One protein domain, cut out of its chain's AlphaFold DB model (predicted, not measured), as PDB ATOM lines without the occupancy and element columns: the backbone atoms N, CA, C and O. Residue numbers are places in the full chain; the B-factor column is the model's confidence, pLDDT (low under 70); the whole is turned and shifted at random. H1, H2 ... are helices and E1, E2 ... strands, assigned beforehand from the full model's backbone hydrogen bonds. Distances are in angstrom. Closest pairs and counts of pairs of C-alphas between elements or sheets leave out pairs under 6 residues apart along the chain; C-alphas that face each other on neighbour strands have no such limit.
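Overview. This is residues 3 to 84 of the 95 residues of the protein "HGTP_anticodon domain-containing protein" of Spirochaetia bacterium (UniProt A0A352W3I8). A small twisted sheet of three strands stands between two helices, with H2 over one face and H4 over the opposite face, both toward its E1 edge. H1 lies beyond that edge, on the side away from E3, and residues 14 to 26 run from it past the same edge to H2; short H3 sits at one end of the sheet, between E1 and E2 in the chain. The printed part has 82 residues, with four named helices and three named strands in the order H1, H2, E1, H3, E2, E3, H4. The sheet runs E1, E2, E3, antiparallel throughout, and the class is mixed, helices and strands. The whole is compact, with a radius of gyration of the C-alphas of 12.2 A, and rounded, spanning 33 by 28 by 20 A.

Along the chain. H1, residues 3 to 13, begins with C-alpha 3 at (50.037, 95.507, 5.085) and is 15.5 A long. H2, residues 27 to 36, is 14.3 A long. E1 is residues 41 to 44, and H3 is residues 47 to 52. E2, residues 54 to 59, is 16.5 A long and begins with C-alpha 54 at (43.412, 95.232, 13.593). E3, residues 64 to 69, is 14.2 A long. H4, residues 70 to 82, is the longest helix at 18.3 A and ends with C-alpha 82 at (25.172, 90.685, -0.155).

Arrangement. In the sheet, E2 is the inner strand. E1 and E2 are antiparallel at 144 degrees, with N 44 and O 56 within hydrogen-bond range at 2.7 A. E2 and E3 form a hairpin at 149 degrees, with N 57 and O 65 within hydrogen-bond range at 2.7 A. H2 is on the sheet at a height of 9.6 A, over E1 and along the strands, at 8 degrees to E1 on the local plane; its closest C-alphas to E1 are those of Ile 31 and Ile 42, 7.1 A apart. H4 is on the opposite face at a height of 10.1 A, only just over E1, on which 3 of its 13 C-alphas fall. H1 and H4 only just touch, with 3 pairs of C-alphas within 8 A, at a shallow tilt of 28 degrees, the same way; the closest C-alphas are those of Leu 11 and Val 74, 6.4 A apart, and H4 touches H1 with residues 70 to 74 alone. H3 only grazes the sheet with residues 48 to 52. H2 and H4 are apart. In H1, H2, H3 and H4 every O i to N i+4 pair is within hydrogen-bond range.

Size, cuts and confidence. The two C-alphas farthest apart, those of Asp 24 and Glu 83, are 35.4 A apart. The printed part has no cut. The link from H1 to H2 is long, with 13 residues; the other links are tight. The mean pLDDT of the printed part is 85.8, and residue 84 alone is under 70.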
ATOM      1  N   TRP A   3      51.266  95.903   4.403       81.12
ATOM      2  CA  TRP A   3      50.037  95.507   5.085       81.12
ATOM      3  C   TRP A   3      48.760  96.099   4.470       81.12
ATOM      4  O   TRP A   3      47.809  95.365   4.198       81.12
ATOM      5  N   ALA A   4      48.746  97.400   4.165       81.81
ATOM      6  CA  ALA A   4      47.590  98.048   3.540       81.81
ATOM      7  C   ALA A   4      47.324  97.521   2.114       81.81
ATOM      8  O   ALA A   4      46.176  97.423   1.680       81.81
ATOM      9  N   GLU A   5      48.381  97.127   1.399       85.12
ATOM     10  CA  GLU A   5      48.282  96.479   0.086       85.12
ATOM     11  C   GLU A   5      47.655  95.085   0.185       85.12
ATOM     12  O   GLU A   5      46.728  94.785  -0.564       85.12
ATOM     13  N   ASN A   6      48.066  94.280   1.169       86.25
ATOM     14  CA  ASN A   6      47.455  92.978   1.443       86.25
ATOM     15  C   ASN A   6      45.961  93.118   1.795       86.25
ATOM     16  O   ASN A   6      45.120  92.370   1.295       86.25
ATOM     17  N   LEU A   7      45.605  94.127   2.598       84.31
ATOM     18  CA  LEU A   7      44.209  94.447   2.910       84.31
ATOM     19  C   LEU A   7      43.394  94.736   1.645       84.31
ATOM     20  O   LEU A   7      42.308  94.189   1.451       84.31
ATOM     21  N   HIS A   8      43.942  95.587   0.779       87.88
ATOM     22  CA  HIS A   8      43.312  95.966  -0.475       87.88
ATOM     23  C   HIS A   8      43.129  94.757  -1.400       87.88
ATOM     24  O   HIS A   8      42.056  94.580  -1.972       87.88
ATOM     25  N   GLU A   9      44.128  93.878  -1.504       88.19
ATOM     26  CA  GLU A   9      44.006  92.638  -2.272       88.19
ATOM     27  C   GLU A   9      42.927  91.700  -1.720       88.19
ATOM     28  O   GLU A   9      42.166  91.130  -2.506       88.19
ATOM     29  N   LYS A  10      42.813  91.551  -0.394       86.50
ATOM     30  CA  LYS A  10      41.749  90.742   0.228       86.50
ATOM     31  C   LYS A  10      40.363  91.276  -0.118       86.50
ATOM     32  O   LYS A  10      39.517  90.519  -0.586       86.50
ATOM     33  N   LEU A  11      40.152  92.582   0.041       85.69
ATOM     34  CA  LEU A  11      38.887  93.234  -0.304       85.69
ATOM     35  C   LEU A  11      38.570  93.081  -1.799       85.69
ATOM     36  O   LEU A  11      37.449  92.739  -2.173       85.69
ATOM     37  N   LYS A  12      39.578  93.246  -2.662       86.81
ATOM     38  CA  LYS A  12      39.439  93.078  -4.111       86.81
ATOM     39  C   LYS A  12      39.074  91.643  -4.507       86.81
ATOM     40  O   LYS A  12      38.244  91.462  -5.395       86.81
ATOM     41  N   LYS A  13      39.639  90.627  -3.840       87.00
ATOM     42  CA  LYS A  13      39.268  89.210  -4.035       87.00
ATOM     43  C   LYS A  13      37.809  88.937  -3.672       87.00
ATOM     44  O   LYS A  13      37.171  88.124  -4.329       87.00
ATOM     45  N   CYS A  14      37.268  89.657  -2.695       82.50
ATOM     46  CA  CYS A  14      35.851  89.614  -2.333       82.50
ATOM     47  C   CYS A  14      34.953  90.476  -3.244       82.50
ATOM     48  O   CYS A  14      33.794  90.696  -2.915       82.50
ATOM     49  N   GLN A  15      35.471  90.986  -4.372       83.19
ATOM     50  CA  GLN A  15      34.769  91.895  -5.292       83.19
ATOM     51  C   GLN A  15      34.247  93.184  -4.628       83.19
ATOM     52  O   GLN A  15      33.318  93.825  -5.123       83.19
ATOM     53  N   ILE A  16      34.872  93.606  -3.527       84.31
ATOM     54  CA  ILE A  16      34.510  94.824  -2.805       84.31
ATOM     55  C   ILE A  16      35.200  96.022  -3.462       84.31
ATOM     56  O   ILE A  16      36.420  96.035  -3.661       84.31
ATOM     57  N   ARG A  17      34.426  97.073  -3.757       84.62
ATOM     58  CA  ARG A  17      34.975  98.358  -4.213       84.62
ATOM     59  C   ARG A  17      35.700  99.039  -3.060       84.62
ATOM     60  O   ARG A  17      35.074  99.491  -2.108       84.62
ATOM     61  N   CYS A  18      37.017  99.121  -3.165       87.06
ATOM     62  CA  CYS A  18      37.875  99.773  -2.188       87.06
ATOM     63  C   CYS A  18      38.959 100.579  -2.908       87.06
ATOM     64  O   CYS A  18      39.403 100.205  -3.995       87.06
ATOM     65  N   LEU A  19      39.385 101.679  -2.294       87.19
ATOM     66  CA  LEU A  19      40.460 102.533  -2.788       87.19
ATOM     67  C   LEU A  19      41.546 102.605  -1.721       87.19
ATOM     68  O   LEU A  19      41.253 102.769  -0.538       87.19
ATOM     69  N   LEU A  20      42.798 102.437  -2.138       88.06
ATOM     70  CA  LEU A  20      43.947 102.486  -1.244       88.06
ATOM     71  C   LEU A  20      44.683 103.815  -1.427       88.06
ATOM     72  O   LEU A  20      45.363 104.013  -2.435       88.06
ATOM     73  N   ASP A  21      44.582 104.703  -0.438       85.56
ATOM     74  CA  ASP A  21      45.341 105.955  -0.427       85.56
ATOM     75  C   ASP A  21      46.758 105.738   0.138       85.56
ATOM     76  O   ASP A  21      46.961 105.583   1.347       85.56
ATOM     77  N   LYS A  22      47.760 105.765  -0.751       83.06
ATOM     78  CA  LYS A  22      49.188 105.602  -0.416       83.06
ATOM     79  C   LYS A  22      49.953 106.925  -0.261       83.06
ATOM     80  O   LYS A  22      51.174 106.885  -0.156       83.06
ATOM     81  N   ARG A  23      49.287 108.087  -0.282       84.50
ATOM     82  CA  ARG A  23      49.972 109.393  -0.209       84.50
ATOM     83  C   ARG A  23      50.698 109.541   1.135       84.50
ATOM     84  O   ARG A  23      50.195 109.065   2.149       84.50
ATOM     85  N   ASP A  24      51.849 110.202   1.171       82.50
ATOM     86  CA  ASP A  24      52.568 110.478   2.426       82.50
ATOM     87  C   ASP A  24      51.991 111.736   3.105       82.50
ATOM     88  O   ASP A  24      52.633 112.770   3.235       82.50
ATOM     89  N   GLU A  25      50.705 111.677   3.453       85.50
ATOM     90  CA  GLU A  25      49.995 112.738   4.172       85.50
ATOM     91  C   GLU A  25      49.516 112.237   5.535       85.50
ATOM     92  O   GLU A  25      49.346 111.036   5.765       85.50
ATOM     93  N   SER A  26      49.247 113.169   6.453       86.12
ATOM     94  CA  SER A  26      48.703 112.830   7.767       86.12
ATOM     95  C   SER A  26      47.378 112.070   7.644       86.12
ATOM     96  O   SER A  26      46.499 112.456   6.874       86.12
ATOM     97  N   ILE A  27      47.180 111.045   8.479       85.00
ATOM     98  CA  ILE A  27      45.948 110.233   8.520       85.00
ATOM     99  C   ILE A  27      44.692 111.116   8.602       85.00
ATOM    100  O   ILE A  27      43.723 110.884   7.886       85.00
ATOM    101  N   GLY A  28      44.722 112.178   9.414       86.50
ATOM    102  CA  GLY A  28      43.603 113.118   9.532       86.50
ATOM    103  C   GLY A  28      43.255 113.846   8.227       86.50
ATOM    104  O   GLY A  28      42.076 114.059   7.951       86.50
ATOM    105  N   ARG A  29      44.254 114.177   7.397       89.62
ATOM    106  CA  ARG A  29      44.051 114.803   6.081       89.62
ATOM    107  C   ARG A  29      43.334 113.840   5.137       89.62
ATOM    108  O   ARG A  29      42.329 114.221   4.549       89.62
ATOM    109  N   LYS A  30      43.790 112.585   5.084       89.00
ATOM    110  CA  LYS A  30      43.184 111.526   4.262       89.00
ATOM    111  C   LYS A  30      41.750 111.210   4.667       89.00
ATOM    112  O   LYS A  30      40.890 111.070   3.811       89.00
ATOM    113  N   ILE A  31      41.485 111.122   5.972       87.19
ATOM    114  CA  ILE A  31      40.127 110.890   6.482       87.19
ATOM    115  C   ILE A  31      39.203 112.019   6.028       87.19
ATOM    116  O   ILE A  31      38.100 111.750   5.570       87.19
ATOM    117  N   ARG A  32      39.658 113.272   6.128       88.31
ATOM    118  CA  ARG A  32      38.865 114.429   5.709       88.31
ATOM    119  C   ARG A  32      38.599 114.437   4.201       88.31
ATOM    120  O   ARG A  32      37.493 114.779   3.801       88.31
ATOM    121  N   ASP A  33      39.583 114.051   3.390       90.06
ATOM    122  CA  ASP A  33      39.428 113.910   1.935       90.06
ATOM    123  C   ASP A  33      38.395 112.823   1.599       90.06
ATOM    124  O   ASP A  33      37.412 113.096   0.922       90.06
ATOM    125  N   ALA A  34      38.519 111.641   2.210       89.19
ATOM    126  CA  ALA A  34      37.571 110.544   2.027       89.19
ATOM    127  C   ALA A  34      36.146 110.896   2.503       89.19
ATOM    128  O   ALA A  34      35.163 110.487   1.887       89.19
ATOM    129  N   GLN A  35      36.009 111.682   3.577       86.56
ATOM    130  CA  GLN A  35      34.713 112.215   4.008       86.56
ATOM    131  C   GLN A  35      34.134 113.207   2.990       86.56
ATOM    132  O   GLN A  35      32.941 113.146   2.705       86.56
ATOM    133  N   ASN A  36      34.963 114.083   2.410       89.44
ATOM    134  CA  ASN A  36      34.546 114.997   1.340       89.44
ATOM    135  C   ASN A  36      34.159 114.255   0.052       89.44
ATOM    136  O   ASN A  36      33.276 114.706  -0.672       89.44
ATOM    137  N   GLU A  37      34.790 113.115  -0.227       89.00
ATOM    138  CA  GLU A  37      34.426 112.209  -1.321       89.00
ATOM    139  C   GLU A  37      33.174 111.363  -1.013       89.00
ATOM    140  O   GLU A  37      32.793 110.511  -1.816       89.00
ATOM    141  N   TYR A  38      32.517 111.588   0.134       85.44
ATOM    142  CA  TYR A  38      31.344 110.836   0.590       85.44
ATOM    143  C   TYR A  38      31.594 109.322   0.648       85.44
ATOM    144  O   TYR A  38      30.701 108.510   0.388       85.44
ATOM    145  N   VAL A  39      32.816 108.920   1.012       86.69
ATOM    146  CA  VAL A  39      33.154 107.511   1.200       86.69
ATOM    147  C   VAL A  39      32.395 106.989   2.429       86.69
ATOM    148  O   VAL A  39      32.607 107.487   3.538       86.69
ATOM    149  N   PRO A  40      31.518 105.977   2.280       84.44
ATOM    150  CA  PRO A  40      30.641 105.529   3.364       84.44
ATOM    151  C   PRO A  40      31.412 104.887   4.523       84.44
ATOM    152  O   PRO A  40      30.978 104.954   5.675       84.44
ATOM    153  N   LEU A  41      32.555 104.266   4.215       86.50
ATOM    154  CA  LEU A  41      33.372 103.521   5.160       86.50
ATOM    155  C   LEU A  41      34.860 103.767   4.901       86.50
ATOM    156  O   LEU A  41      35.370 103.495   3.816       86.50
ATOM    157  N   ILE A  42      35.563 104.237   5.922       89.75
ATOM    158  CA  ILE A  42      36.982 104.574   5.884       89.75
ATOM    159  C   ILE A  42      37.709 103.629   6.837       89.75
ATOM    160  O   ILE A  42      37.541 103.714   8.052       89.75
ATOM    161  N   ALA A  43      38.525 102.727   6.295       89.38
ATOM    162  CA  ALA A  43      39.388 101.859   7.087       89.38
ATOM    163  C   ALA A  43      40.769 102.507   7.244       89.38
ATOM    164  O   ALA A  43      41.483 102.740   6.269       89.38
ATOM    165  N   VAL A  44      41.141 102.807   8.482       89.12
ATOM    166  CA  VAL A  44      42.430 103.381   8.852       89.12
ATOM    167  C   VAL A  44      43.371 102.256   9.255       89.12
ATOM    168  O   VAL A  44      43.061 101.430  10.115       89.12
ATOM    169  N   ALA A  45      44.523 102.260   8.595       86.12
ATOM    170  CA  ALA A  45      45.561 101.258   8.699       86.12
ATOM    171  C   ALA A  45      46.891 101.925   9.095       86.12
ATOM    172  O   ALA A  45      47.699 102.269   8.233       86.12
ATOM    173  N   GLY A  46      47.087 102.187  10.390       84.81
ATOM    174  CA  GLY A  46      48.331 102.735  10.937       84.81
ATOM    175  C   GLY A  46      49.346 101.672  11.371       84.81
ATOM    176  O   GLY A  46      49.093 100.473  11.299       84.81
ATOM    177  N   LYS A  47      50.500 102.118  11.893       83.25
ATOM    178  CA  LYS A  47      51.520 101.223  12.481       83.25
ATOM    179  C   LYS A  47      50.971 100.394  13.647       83.25
ATOM    180  O   LYS A  47      51.177  99.192  13.692       83.25
ATOM    181  N   LYS A  48      50.223 101.030  14.551       85.12
ATOM    182  CA  LYS A  48      49.642 100.370  15.731       85.12
ATOM    183  C   LYS A  48      48.658  99.256  15.346       85.12
ATOM    184  O   LYS A  48      48.615  98.193  15.964       85.12
ATOM    185  N   GLU A  49      47.876  99.528  14.309       86.94
ATOM    186  CA  GLU A  49      46.924  98.612  13.692       86.94
ATOM    187  C   GLU A  49      47.626  97.427  13.017       86.94
ATOM    188  O   GLU A  49      47.243  96.282  13.255       86.94
ATOM    189  N   GLU A  50      48.698  97.693  12.263       85.81
ATOM    190  CA  GLU A  50      49.552  96.668  11.652       85.81
ATOM    191  C   GLU A  50      50.146  95.721  12.708       85.81
ATOM    192  O   GLU A  50      50.028  94.505  12.564       85.81
ATOM    193  N   GLU A  51      50.704  96.259  13.798       86.44
ATOM    194  CA  GLU A  51      51.284  95.466  14.894       86.44
ATOM    195  C   GLU A  51      50.249  94.576  15.593       86.44
ATOM    196  O   GLU A  51      50.556  93.460  16.009       86.44
ATOM    197  N   SER A  52      49.010  95.059  15.706       85.94
ATOM    198  CA  SER A  52      47.922  94.336  16.380       85.94
ATOM    199  C   SER A  52      47.074  93.484  15.425       85.94
ATOM    200  O   SER A  52      46.170  92.785  15.875       85.94
ATOM    201  N   GLY A  53      47.304  93.564  14.111       85.50
ATOM    202  CA  GLY A  53      46.468  92.916  13.096       85.50
ATOM    203  C   GLY A  53      45.009  93.396  13.080       85.50
ATOM    204  O   GLY A  53      44.113  92.650  12.675       85.50
ATOM    205  N   THR A  54      44.754  94.627  13.521       90.25
ATOM    206  CA  THR A  54      43.412  95.232  13.593       90.25
ATOM    207  C   THR A  54      43.355  96.509  12.768       90.25
ATOM    208  O   THR A  54      44.388  97.035  12.404       90.25
ATOM    209  N   VAL A  55      42.168  97.021  12.461       90.25
ATOM    210  CA  VAL A  55      41.931  98.277  11.743       90.25
ATOM    211  C   VAL A  55      40.990  99.170  12.539       90.25
ATOM    212  O   VAL A  55      40.163  98.695  13.325       90.25
ATOM    213  N   SER A  56      41.087 100.476  12.305       90.50
ATOM    214  CA  SER A  56      40.112 101.437  12.817       90.50
ATOM    215  C   SER A  56      39.153 101.845  11.708       90.50
ATOM    216  O   SER A  56      39.571 102.389  10.693       90.50
ATOM    217  N   ILE A  57      37.866 101.597  11.893       89.81
ATOM    218  CA  ILE A  57      36.821 101.971  10.948       89.81
ATOM    219  C   ILE A  57      36.219 103.305  11.345       89.81
ATOM    220  O   ILE A  57      35.915 103.552  12.512       89.81
ATOM    221  N   ARG A  58      35.996 104.148  10.345       88.31
ATOM    222  CA  ARG A  58      35.217 105.372  10.442       88.31
ATOM    223  C   ARG A  58      34.080 105.340   9.438       88.31
ATOM    224  O   ARG A  58      34.300 104.958   8.292       88.31
ATOM    225  N   THR A  59      32.895 105.769   9.840       87.00
ATOM    226  CA  THR A  59      31.785 105.998   8.912       87.00
ATOM    227  C   THR A  59      31.627 107.480   8.605       87.00
ATOM    228  O   THR A  59      32.135 108.350   9.322       87.00
ATOM    229  N   LEU A  60      30.899 107.766   7.527       82.12
ATOM    230  CA  LEU A  60      30.523 109.129   7.154       82.12
ATOM    231  C   LEU A  60      29.682 109.827   8.241       82.12
ATOM    232  O   LEU A  60      29.810 111.031   8.424       82.12
ATOM    233  N   ASP A  61      28.895 109.058   9.000       80.88
ATOM    234  CA  ASP A  61      28.041 109.530  10.104       80.88
ATOM    235  C   ASP A  61      28.842 109.995  11.340       80.88
ATOM    236  O   ASP A  61      28.302 110.548  12.290       80.88
ATOM    237  N   GLY A  62      30.163 109.795  11.335       80.19
ATOM    238  CA  GLY A  62      31.041 110.160  12.445       80.19
ATOM    239  C   GLY A  62      31.256 109.035  13.457       80.19
ATOM    240  O   GLY A  62      32.058 109.208  14.378       80.19
ATOM    241  N   PHE A  63      30.636 107.868  13.258       85.12
ATOM    242  CA  PHE A  63      30.897 106.686  14.073       85.12
ATOM    243  C   PHE A  63      32.326 106.179  13.850       85.12
ATOM    244  O   PHE A  63      32.812 106.076  12.719       85.12
ATOM    245  N   VAL A  64      33.009 105.856  14.948       87.38
ATOM    246  CA  VAL A  64      34.382 105.353  14.938       87.38
ATOM    247  C   VAL A  64      34.438 104.060  15.732       87.38
ATOM    248  O   VAL A  64      34.093 104.038  16.909       87.38
ATOM    249  N   GLN A  65      34.941 103.002  15.108       87.62
ATOM    250  CA  GLN A  65      35.201 101.730  15.762       87.62
ATOM    251  C   GLN A  65      36.670 101.363  15.605       87.62
ATOM    252  O   GLN A  65      37.153 101.145  14.500       87.62
ATOM    253  N   GLN A  66      37.386 101.280  16.720       88.44
ATOM    254  CA  GLN A  66      38.797 100.904  16.743       88.44
ATOM    255  C   GLN A  66      38.958  99.426  17.103       88.44
ATOM    256  O   GLN A  66      38.110  98.856  17.787       88.44
ATOM    257  N   GLY A  67      40.058  98.814  16.660       86.56
ATOM    258  CA  GLY A  67      40.410  97.447  17.049       86.56
ATOM    259  C   GLY A  67      39.586  96.356  16.361       86.56
ATOM    260  O   GLY A  67      39.459  95.261  16.901       86.56
ATOM    261  N   MET A  68      39.017  96.619  15.180       88.44
ATOM    262  CA  MET A  68      38.320  95.576  14.425       88.44
ATOM    263  C   MET A  68      39.336  94.678  13.717       88.44
ATOM    264  O   MET A  68      40.240  95.170  13.049       88.44
ATOM    265  N   ALA A  69      39.193  93.359  13.826       89.94
ATOM    266  CA  ALA A  69      40.033  92.438  13.070       89.94
ATOM    267  C   ALA A  69      39.794  92.598  11.560       89.94
ATOM    268  O   ALA A  69      38.664  92.779  11.110       89.94
ATOM    269  N   VAL A  70      40.854  92.472  10.761       85.62
ATOM    270  CA  VAL A  70      40.760  92.576   9.293       85.62
ATOM    271  C   VAL A  70      39.779  91.561   8.705       85.62
ATOM    272  O   VAL A  70      39.060  91.869   7.761       85.62
ATOM    273  N   ASP A  71      39.746  90.352   9.261       86.62
ATOM    274  CA  ASP A  71      38.837  89.295   8.811       86.62
ATOM    275  C   ASP A  71      37.365  89.659   9.075       86.62
ATOM    276  O   ASP A  71      36.512  89.491   8.203       86.62
ATOM    277  N   ASP A  72      37.090  90.257  10.241       88.44
ATOM    278  CA  ASP A  72      35.756  90.733  10.624       88.44
ATOM    279  C   ASP A  72      35.293  91.886   9.725       88.44
ATOM    280  O   ASP A  72      34.164  91.870   9.237       88.44
ATOM    281  N   LEU A  73      36.194  92.829   9.414       86.44
ATOM    282  CA  LEU A  73      35.939  93.904   8.450       86.44
ATOM    283  C   LEU A  73      35.486  93.328   7.102       86.44
ATOM    284  O   LEU A  73      34.472  93.761   6.553       86.44
ATOM    285  N   VAL A  74      36.247  92.378   6.553       85.94
ATOM    286  CA  VAL A  74      35.952  91.793   5.237       85.94
ATOM    287  C   VAL A  74      34.603  91.080   5.262       85.94
ATOM    288  O   VAL A  74      33.804  91.290   4.352       85.94
ATOM    289  N   LYS A  75      34.322  90.300   6.314       86.69
ATOM    290  CA  LYS A  75      33.017  89.654   6.502       86.69
ATOM    291  C   LYS A  75      31.881  90.663   6.568       86.69
ATOM    292  O   LYS A  75      30.930  90.513   5.816       86.69
ATOM    293  N   LYS A  76      31.992  91.700   7.401       84.94
ATOM    294  CA  LYS A  76      30.950  92.727   7.533       84.94
ATOM    295  C   LYS A  76      30.659  93.429   6.218       84.94
ATOM    296  O   LYS A  76      29.499  93.607   5.867       84.94
ATOM    297  N   ILE A  77      31.697  93.819   5.476       84.62
ATOM    298  CA  ILE A  77      31.491  94.472   4.181       84.62
ATOM    299  C   ILE A  77      30.862  93.496   3.183       84.62
ATOM    300  O   ILE A  77      29.951  93.884   2.458       84.62
ATOM    301  N   ALA A  78      31.329  92.246   3.139       83.81
ATOM    302  CA  ALA A  78      30.765  91.231   2.253       83.81
ATOM    303  C   ALA A  78      29.281  90.974   2.552       83.81
ATOM    304  O   ALA A  78      28.486  90.896   1.616       83.81
ATOM    305  N   ASP A  79      28.912  90.909   3.832       84.38
ATOM    306  CA  ASP A  79      27.534  90.728   4.290       84.38
ATOM    307  C   ASP A  79      26.652  91.903   3.846       84.38
ATOM    308  O   ASP A  79      25.688  91.703   3.115       84.38
ATOM    309  N   ALA A  80      27.067  93.148   4.101       81.00
ATOM    310  CA  ALA A  80      26.290  94.311   3.659       81.00
ATOM    311  C   ALA A  80      26.183  94.450   2.134       81.00
ATOM    312  O   ALA A  80      25.164  94.917   1.617       81.00
ATOM    313  N   VAL A  81      27.222  94.046   1.393       82.12
ATOM    314  CA  VAL A  81      27.166  93.982  -0.075       82.12
ATOM    315  C   VAL A  81      26.159  92.920  -0.526       82.12
ATOM    316  O   VAL A  81      25.398  93.176  -1.463       82.12
ATOM    317  N   ALA A  82      26.122  91.757   0.134       80.56
ATOM    318  CA  ALA A  82      25.172  90.685  -0.155       80.56
ATOM    319  C   ALA A  82      23.728  91.088   0.178       80.56
ATOM    320  O   ALA A  82      22.821  90.839  -0.619       80.56
ATOM    321  N   GLU A  83      23.524  91.788   1.293       80.62
ATOM    322  CA  GLU A  83      22.224  92.313   1.714       80.62
ATOM    323  C   GLU A  83      21.720  93.467   0.827       80.62
ATOM    324  O   GLU A  83      20.575  93.896   0.974       80.62
ATOM    325  N   LYS A  84      22.544  93.984  -0.109       65.38
ATOM    326  CA  LYS A  84      22.252  95.168  -0.952       65.38
ATOM    327  C   LYS A  84      21.704  96.352  -0.150       65.38
ATOM    328  O   LYS A  84      20.975  97.195  -0.679       65.38
TER     329      LYS A  84